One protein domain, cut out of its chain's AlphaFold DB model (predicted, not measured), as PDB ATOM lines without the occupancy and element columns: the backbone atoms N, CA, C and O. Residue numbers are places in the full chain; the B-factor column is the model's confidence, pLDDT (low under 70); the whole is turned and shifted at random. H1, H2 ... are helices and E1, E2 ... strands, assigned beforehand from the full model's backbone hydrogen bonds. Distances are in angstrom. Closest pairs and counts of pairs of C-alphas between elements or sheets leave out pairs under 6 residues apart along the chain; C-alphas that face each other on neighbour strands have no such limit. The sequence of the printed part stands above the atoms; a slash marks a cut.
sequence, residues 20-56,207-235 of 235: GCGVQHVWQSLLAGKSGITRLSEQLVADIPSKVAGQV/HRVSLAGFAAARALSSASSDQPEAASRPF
ATOM      1  N   GLY A  20     138.111 152.378 158.463       98.25
ATOM      2  CA  GLY A  20     139.556 152.169 158.415       98.25
ATOM      3  C   GLY A  20     140.299 152.722 159.631       98.25
ATOM      4  O   GLY A  20     139.707 153.107 160.650       98.25
ATOM      5  N   CYS A  21     141.622 152.723 159.515       98.44
ATOM      6  CA  CYS A  21     142.587 153.185 160.501       98.44
ATOM      7  C   CYS A  21     143.213 154.517 160.073       98.44
ATOM      8  O   CYS A  21     143.512 154.734 158.896       98.44
ATOM      9  N   GLY A  22     143.459 155.386 161.051       98.19
ATOM     10  CA  GLY A  22     144.104 156.678 160.840       98.19
ATOM     11  C   GLY A  22     143.121 157.851 160.824       98.19
ATOM     12  O   GLY A  22     142.188 157.895 160.020       98.19
ATOM     13  N   VAL A  23     143.358 158.843 161.681       98.56
ATOM     14  CA  VAL A  23     142.488 160.003 161.927       98.56
ATOM     15  C   VAL A  23     142.220 160.777 160.649       98.56
ATOM     16  O   VAL A  23     141.070 161.092 160.357       98.56
ATOM     17  N   GLN A  24     143.262 161.059 159.866       98.25
ATOM     18  CA  GLN A  24     143.116 161.831 158.634       98.25
ATOM     19  C   GLN A  24     142.220 161.113 157.619       98.25
ATOM     20  O   GLN A  24     141.314 161.732 157.062       98.25
ATOM     21  N   HIS A  25     142.450 159.814 157.404       98.25
ATOM     22  CA  HIS A  25     141.653 159.015 156.479       98.25
ATOM     23  C   HIS A  25     140.196 158.930 156.936       98.25
ATOM     24  O   HIS A  25     139.282 159.250 156.175       98.25
ATOM     25  N   VAL A  26     139.975 158.538 158.194       98.69
ATOM     26  CA  VAL A  26     138.627 158.358 158.740       98.69
ATOM     27  C   VAL A  26     137.850 159.673 158.710       98.69
ATOM     28  O   VAL A  26     136.682 159.680 158.326       98.69
ATOM     29  N   TRP A  27     138.500 160.797 159.025       98.62
ATOM     30  CA  TRP A  27     137.877 162.116 158.950       98.62
ATOM     31  C   TRP A  27     137.460 162.494 157.524       98.62
ATOM     32  O   TRP A  27     136.338 162.947 157.306       98.62
ATOM     33  N   GLN A  28     138.323 162.266 156.533       98.62
ATOM     34  CA  GLN A  28     137.994 162.521 155.126       98.62
ATOM     35  C   GLN A  28     136.853 161.623 154.632       98.62
ATOM     36  O   GLN A  28     135.940 162.103 153.961       98.62
ATOM     37  N   SER A  29     136.873 160.337 154.990       98.44
ATOM     38  CA  SER A  29     135.807 159.385 154.664       98.44
ATOM     39  C   SER A  29     134.469 159.790 155.289       98.44
ATOM     40  O   SER A  29     133.440 159.716 154.615       98.44
ATOM     41  N   LEU A  30     134.483 160.290 156.530       98.19
ATOM     42  CA  LEU A  30     133.296 160.807 157.210       98.19
ATOM     43  C   LEU A  30     132.727 162.046 156.503       98.19
ATOM     44  O   LEU A  30     131.532 162.089 156.221       98.19
ATOM     45  N   LEU A  31     133.571 163.027 156.164       98.56
ATOM     46  CA  LEU A  31     133.153 164.238 155.440       98.56
ATOM     47  C   LEU A  31     132.618 163.937 154.033       98.56
ATOM     48  O   LEU A  31     131.759 164.658 153.533       98.56
ATOM     49  N   ALA A  32     133.102 162.865 153.409       98.44
ATOM     50  CA  ALA A  32     132.611 162.376 152.126       98.44
ATOM     51  C   ALA A  32     131.308 161.557 152.234       98.44
ATOM     52  O   ALA A  32     130.829 161.055 151.221       98.44
ATOM     53  N   GLY A  33     130.745 161.386 153.437       97.81
ATOM     54  CA  GLY A  33     129.506 160.637 153.653       97.81
ATOM     55  C   GLY A  33     129.640 159.128 153.436       97.81
ATOM     56  O   GLY A  33     128.647 158.462 153.149       97.81
ATOM     57  N   LYS A  34     130.853 158.568 153.542       98.06
ATOM     58  CA  LYS A  34     131.048 157.118 153.412       98.06
ATOM     59  C   LYS A  34     130.477 156.387 154.626       98.06
ATOM     60  O   LYS A  34     130.614 156.844 155.759       98.06
ATOM     61  N   SER A  35     129.902 155.213 154.386       98.00
ATOM     62  CA  SER A  35     129.473 154.287 155.435       98.00
ATOM     63  C   SER A  35     130.460 153.131 155.552       98.00
ATOM     64  O   SER A  35     130.881 152.572 154.544       98.00
ATOM     65  N   GLY A  36     130.818 152.769 156.785       97.38
ATOM     66  CA  GLY A  36     131.617 151.575 157.083       97.38
ATOM     67  C   GLY A  36     130.769 150.342 157.404       97.38
ATOM     68  O   GLY A  36     131.303 149.328 157.843       97.38
ATOM     69  N   ILE A  37     129.440 150.430 157.271       97.88
ATOM     70  CA  ILE A  37     128.537 149.308 157.538       97.88
ATOM     71  C   ILE A  37     128.551 148.368 156.338       97.88
ATOM     72  O   ILE A  37     128.270 148.776 155.215       97.88
ATOM     73  N   THR A  38     128.832 147.095 156.592       95.94
ATOM     74  CA  THR A  38     128.838 146.045 155.575       95.94
ATOM     75  C   THR A  38     127.929 144.898 155.988       95.94
ATOM     76  O   THR A  38     127.562 144.745 157.158       95.94
ATOM     77  N   ARG A  39     127.594 144.040 155.024       95.69
ATOM     78  CA  ARG A  39     126.982 142.743 155.316       95.69
ATOM     79  C   ARG A  39     127.986 141.839 156.037       95.69
ATOM     80  O   ARG A  39     129.178 141.851 155.721       95.69
ATOM     81  N   LEU A  40     127.501 141.091 157.020       95.88
ATOM     82  CA  LEU A  40     128.247 140.061 157.741       95.88
ATOM     83  C   LEU A  40     128.185 138.726 156.986       95.88
ATOM     84  O   LEU A  40     127.292 138.501 156.171       95.88
ATOM     85  N   SER A  41     129.134 137.826 157.252       94.62
ATOM     86  CA  SER A  41     129.148 136.507 156.613       94.62
ATOM     87  C   SER A  41     127.941 135.665 157.038       94.62
ATOM     88  O   SER A  41     127.555 135.663 158.206       94.62
ATOM     89  N   GLU A  42     127.375 134.882 156.117       93.38
ATOM     90  CA  GLU A  42     126.222 134.017 156.428       93.38
ATOM     91  C   GLU A  42     126.537 133.004 157.542       93.38
ATOM     92  O   GLU A  42     125.677 132.693 158.358       93.38
ATOM     93  N   GLN A  43     127.792 132.563 157.666       92.56
ATOM     94  CA  GLN A  43     128.231 131.712 158.782       92.56
ATOM     95  C   GLN A  43     127.998 132.357 160.156       92.56
ATOM     96  O   GLN A  43     127.726 131.658 161.129       92.56
ATOM     97  N   LEU A  44     128.113 133.684 160.241       93.25
ATOM     98  CA  LEU A  44     127.931 134.427 161.481       93.25
ATOM     99  C   LEU A  44     126.460 134.759 161.742       93.25
ATOM    100  O   LEU A  44     126.037 134.753 162.897       93.25
ATOM    101  N   VAL A  45     125.698 135.073 160.688       95.25
ATOM    102  CA  VAL A  45     124.381 135.705 160.834       95.25
ATOM    103  C   VAL A  45     123.208 134.950 160.221       95.25
ATOM    104  O   VAL A  45     122.115 135.483 160.329       95.25
ATOM    105  N   ALA A  46     123.344 133.760 159.623       92.81
ATOM    106  CA  ALA A  46     122.266 133.072 158.882       92.81
ATOM    107  C   ALA A  46     120.897 133.056 159.595       92.81
ATOM    108  O   ALA A  46     119.873 133.347 158.976       92.81
ATOM    109  N   ASP A  47     120.873 132.829 160.907       94.12
ATOM    110  CA  ASP A  47     119.664 132.739 161.733       94.12
ATOM    111  C   ASP A  47     119.425 133.953 162.654       94.12
ATOM    112  O   ASP A  47     118.506 133.952 163.471       94.12
ATOM    113  N   ILE A  48     120.206 135.025 162.498       95.62
ATOM    114  CA  ILE A  48     120.070 136.272 163.267       95.62
ATOM    115  C   ILE A  48     119.321 137.320 162.424       95.62
ATOM    116  O   ILE A  48     119.684 137.513 161.270       95.62
ATOM    117  N   PRO A  49     118.303 138.036 162.942       93.88
ATOM    118  CA  PRO A  49     117.566 139.034 162.157       93.88
ATOM    119  C   PRO A  49     118.423 140.175 161.581       93.88
ATOM    120  O   PRO A  49     118.186 140.603 160.456       93.88
ATOM    121  N   SER A  50     119.411 140.668 162.334       94.88
ATOM    122  CA  SER A  50     120.370 141.670 161.851       94.88
ATOM    123  C   SER A  50     121.527 140.996 161.114       94.88
ATOM    124  O   SER A  50     122.178 140.105 161.664       94.88
ATOM    125  N   LYS A  51     121.796 141.436 159.879       96.25
ATOM    126  CA  LYS A  51     122.829 140.860 158.998       96.25
ATOM    127  C   LYS A  51     123.993 141.804 158.708       96.25
ATOM    128  O   LYS A  51     124.835 141.491 157.869       96.25
ATOM    129  N   VAL A  52     124.027 142.974 159.335       97.19
ATOM    130  CA  VAL A  52     124.954 144.057 158.986       97.19
ATOM    131  C   VAL A  52     125.671 144.578 160.225       97.19
ATOM    132  O   VAL A  52     125.110 144.573 161.322       97.19
ATOM    133  N   ALA A  53     126.911 145.033 160.060       97.38
ATOM    134  CA  ALA A  53     127.673 145.702 161.111       97.38
ATOM    135  C   ALA A  53     128.785 146.575 160.518       97.38
ATOM    136  O   ALA A  53     129.220 146.367 159.387       97.38
ATOM    137  N   GLY A  54     129.281 147.526 161.308       97.56
ATOM    138  CA  GLY A  54     130.515 148.237 160.995       97.56
ATOM    139  C   GLY A  54     131.726 147.402 161.397       97.56
ATOM    140  O   GLY A  54     132.077 147.371 162.574       97.56
ATOM    141  N   GLN A  55     132.357 146.717 160.446       97.19
ATOM    142  CA  GLN A  55     133.573 145.942 160.700       97.19
ATOM    143  C   GLN A  55     134.806 146.781 160.392       97.19
ATOM    144  O   GLN A  55     134.874 147.415 159.345       97.19
ATOM    145  N   VAL A  56     135.807 146.742 161.272       98.31
ATOM    146  CA  VAL A  56     137.119 147.321 160.965       98.31
ATOM    147  C   VAL A  56     137.748 146.511 159.817       98.31
ATOM    148  O   VAL A  56     137.948 145.301 160.012       98.31
ATOM    149  N   HIS A 207     130.297 139.322 167.524       95.62
ATOM    150  CA  HIS A 207     130.305 137.884 167.763       95.62
ATOM    151  C   HIS A 207     128.882 137.336 167.624       95.62
ATOM    152  O   HIS A 207     127.907 138.056 167.828       95.62
ATOM    153  N   ARG A 208     128.733 136.043 167.315       95.12
ATOM    154  CA  ARG A 208     127.411 135.437 167.089       95.12
ATOM    155  C   ARG A 208     126.473 135.654 168.278       95.12
ATOM    156  O   ARG A 208     125.328 136.056 168.105       95.12
ATOM    157  N   VAL A 209     126.981 135.413 169.486       95.31
ATOM    158  CA  VAL A 209     126.191 135.513 170.724       95.31
ATOM    159  C   VAL A 209     125.803 136.961 171.033       95.31
ATOM    160  O   VAL A 209     124.658 137.206 171.402       95.31
ATOM    161  N   SER A 210     126.704 137.931 170.846       95.62
ATOM    162  CA  SER A 210     126.384 139.341 171.097       95.62
ATOM    163  C   SER A 210     125.380 139.866 170.071       95.62
ATOM    164  O   SER A 210     124.393 140.490 170.454       95.62
ATOM    165  N   LEU A 211     125.559 139.540 168.787       96.25
ATOM    166  CA  LEU A 211     124.612 139.883 167.724       96.25
ATOM    167  C   LEU A 211     123.225 139.288 167.992       96.25
ATOM    168  O   LEU A 211     122.230 140.008 167.932       96.25
ATOM    169  N   ALA A 212     123.151 138.001 168.339       95.75
ATOM    170  CA  ALA A 212     121.891 137.341 168.668       95.75
ATOM    171  C   ALA A 212     121.232 137.956 169.913       95.75
ATOM    172  O   ALA A 212     120.027 138.202 169.907       95.75
ATOM    173  N   GLY A 213     122.013 138.260 170.953       96.69
ATOM    174  CA  GLY A 213     121.526 138.890 172.181       96.69
ATOM    175  C   GLY A 213     120.938 140.282 171.940       96.69
ATOM    176  O   GLY A 213     119.802 140.549 172.333       96.69
ATOM    177  N   PHE A 214     121.656 141.157 171.229       97.06
ATOM    178  CA  PHE A 214     121.142 142.488 170.890       97.06
ATOM    179  C   PHE A 214     119.972 142.433 169.895       97.06
ATOM    180  O   PHE A 214     119.060 143.258 169.983       97.06
ATOM    181  N   ALA A 215     119.939 141.455 168.984       96.00
ATOM    182  CA  ALA A 215     118.781 141.229 168.119       96.00
ATOM    183  C   ALA A 215     117.546 140.784 168.923       96.00
ATOM    184  O   ALA A 215     116.456 141.313 168.705       96.00
ATOM    185  N   ALA A 216     117.707 139.875 169.890       96.69
ATOM    186  CA  ALA A 216     116.632 139.440 170.783       96.69
ATOM    187  C   ALA A 216     116.094 140.596 171.643       96.69
ATOM    188  O   ALA A 216     114.884 140.718 171.832       96.69
ATOM    189  N   ALA A 217     116.978 141.498 172.079       97.25
ATOM    190  CA  ALA A 217     116.618 142.738 172.765       97.25
ATOM    191  C   ALA A 217     115.989 143.804 171.844       97.25
ATOM    192  O   ALA A 217     115.632 144.881 172.317       97.25
ATOM    193  N   ARG A 218     115.852 143.528 170.537       96.25
ATOM    194  CA  ARG A 218     115.362 144.465 169.508       96.25
ATOM    195  C   ARG A 218     116.173 145.765 169.430       96.25
ATOM    196  O   ARG A 218     115.638 146.812 169.084       96.25
ATOM    197  N   ALA A 219     117.464 145.684 169.741       97.06
ATOM    198  CA  ALA A 219     118.381 146.820 169.731       97.06
ATOM    199  C   ALA A 219     119.134 146.982 168.397       97.06
ATOM    200  O   ALA A 219     119.756 148.015 168.168       97.06
ATOM    201  N   LEU A 220     119.095 145.973 167.517       96.69
ATOM    202  CA  LEU A 220     119.732 146.017 166.197       96.69
ATOM    203  C   LEU A 220     118.702 146.247 165.092       96.69
ATOM    204  O   LEU A 220     117.604 145.691 165.135       96.69
ATOM    205  N   SER A 221     119.097 146.994 164.059       94.81
ATOM    206  CA  SER A 221     118.320 147.075 162.823       94.81
ATOM    207  C   SER A 221     118.238 145.697 162.163       94.81
ATOM    208  O   SER A 221     119.259 145.060 161.916       94.81
ATOM    209  N   SER A 222     117.024 145.242 161.865       91.25
ATOM    210  CA  SER A 222     116.758 144.089 160.994       91.25
ATOM    211  C   SER A 222     116.381 144.510 159.568       91.25
ATOM    212  O   SER A 222     116.162 143.663 158.703       91.25
ATOM    213  N   ALA A 223     116.292 145.819 159.313       84.44
ATOM    214  CA  ALA A 223     115.935 146.378 158.019       84.44
ATOM    215  C   ALA A 223     117.177 146.592 157.142       84.44
ATOM    216  O   ALA A 223     118.289 146.748 157.640       84.44
ATOM    217  N   SER A 224     116.965 146.655 155.823       82.75
ATOM    218  CA  SER A 224     117.995 147.036 154.846       82.75
ATOM    219  C   SER A 224     119.264 146.178 154.889       82.75
ATOM    220  O   SER A 224     120.357 146.661 154.618       82.75
ATOM    221  N   SER A 225     119.116 144.877 155.151       85.00
ATOM    222  CA  SER A 225     120.233 143.925 155.049       85.00
ATOM    223  C   SER A 225     120.810 143.827 153.626       85.00
ATOM    224  O   SER A 225     121.973 143.464 153.457       85.00
ATOM    225  N   ASP A 226     120.015 144.184 152.613       87.88
ATOM    226  CA  ASP A 226     120.428 144.231 151.204       87.88
ATOM    227  C   ASP A 226     121.030 145.588 150.789       87.88
ATOM    228  O   ASP A 226     121.567 145.705 149.694       87.88
ATOM    229  N   GLN A 227     120.967 146.600 151.666       93.81
ATOM    230  CA  GLN A 227     121.619 147.912 151.514       93.81
ATOM    231  C   GLN A 227     122.282 148.305 152.846       93.81
ATOM    232  O   GLN A 227     121.746 149.151 153.577       93.81
ATOM    233  N   PRO A 228     123.395 147.645 153.226       95.12
ATOM    234  CA  PRO A 228     124.006 147.802 154.545       95.12
ATOM    235  C   PRO A 228     124.316 149.254 154.921       95.12
ATOM    236  O   PRO A 228     124.095 149.668 156.059       95.12
ATOM    237  N   GLU A 229     124.755 150.055 153.956       95.56
ATOM    238  CA  GLU A 229     125.077 151.469 154.113       95.56
ATOM    239  C   GLU A 229     123.882 152.320 154.572       95.56
ATOM    240  O   GLU A 229     124.086 153.329 155.244       95.56
ATOM    241  N   ALA A 230     122.650 151.884 154.285       95.12
ATOM    242  CA  ALA A 230     121.400 152.550 154.657       95.12
ATOM    243  C   ALA A 230     120.769 152.000 155.955       95.12
ATOM    244  O   ALA A 230     119.670 152.415 156.350       95.12
ATOM    245  N   ALA A 231     121.409 151.027 156.614       95.81
ATOM    246  CA  ALA A 231     120.856 150.380 157.802       95.81
ATOM    247  C   ALA A 231     120.866 151.291 159.041       95.81
ATOM    248  O   ALA A 231     119.929 151.236 159.838       95.81
ATOM    249  N   SER A 232     121.889 152.140 159.188       96.69
ATOM    250  CA  SER A 232     121.955 153.165 160.237       96.69
ATOM    251  C   SER A 232     121.446 154.497 159.697       96.69
ATOM    252  O   SER A 232     122.087 155.108 158.846       96.69
ATOM    253  N   ARG A 233     120.286 154.938 160.190       95.38
ATOM    254  CA  ARG A 233     119.590 156.155 159.747       95.38
ATOM    255  C   ARG A 233     119.072 156.977 160.937       95.38
ATOM    256  O   ARG A 233     117.903 156.880 161.292       95.38
ATOM    257  N   PRO A 234     119.940 157.694 161.661       95.62
ATOM    258  CA  PRO A 234     119.467 158.565 162.728       95.62
ATOM    259  C   PRO A 234     118.593 159.699 162.168       95.62
ATOM    260  O   PRO A 234     119.085 160.482 161.355       95.62
ATOM    261  N   PHE A 235     117.363 159.808 162.692       93.38
ATOM    262  CA  PHE A 235     116.336 160.815 162.349       93.38
ATOM    263  C   PHE A 235     115.821 160.743 160.900       93.38
ATOM    264  O   PHE A 235     115.043 161.650 160.529       93.38
TER     265      PHE A 235
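Overview. This is residues 20 to 56 and 207 to 235 of the 235 residues of the protein "3-oxoacyl-ACP synthase" of Klebsiella pneumoniae (UniProt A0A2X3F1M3). A tiny sheet of two short antiparallel strands, E1 and E2, lies in the middle, with H1 off at one end and H2 and H3 near each other at the other. From H3 a long stretch without named elements, residues 217 to 235, runs back past the sheet. The 66 printed residues, in the order H1, E1, H2, E2, H3, are of mixed class, with under half in named elements. The whole is only just loose, close to compact, with a radius of gyration of the C-alphas of 13.1 A, and spans 37 by 26 by 20 A.

Along the chain. E1 is residues 37 to 39 and E2 residues 52 to 54. H1, residues 23 to 31, begins at C-alpha 23 (142.488, 160.003, 161.927); H3, residues 208 to 216, ends at C-alpha 216 (116.632, 139.440, 170.783); each is 12.1 A long. H2 is residues 42 to 45.

Arrangement. Across E1 and E2, N 38 and O 53 are within hydrogen-bond range, 2.9 A. H2 and H3 are close but not clearly touching, the closest C-alphas, of Leu 44 and Arg 208, 5.7 A apart. H1 is apart from E2, H2 and H3. Every O i to N i+4 pair is within hydrogen-bond range in H1 and H3; H2 is too short for one.

Size, cuts and confidence. Residues 57 to 206 are not printed; C-alphas 56 and 207 are 13.5 A apart. Of the links printed whole, none is long. No printed residue is under pLDDT 70.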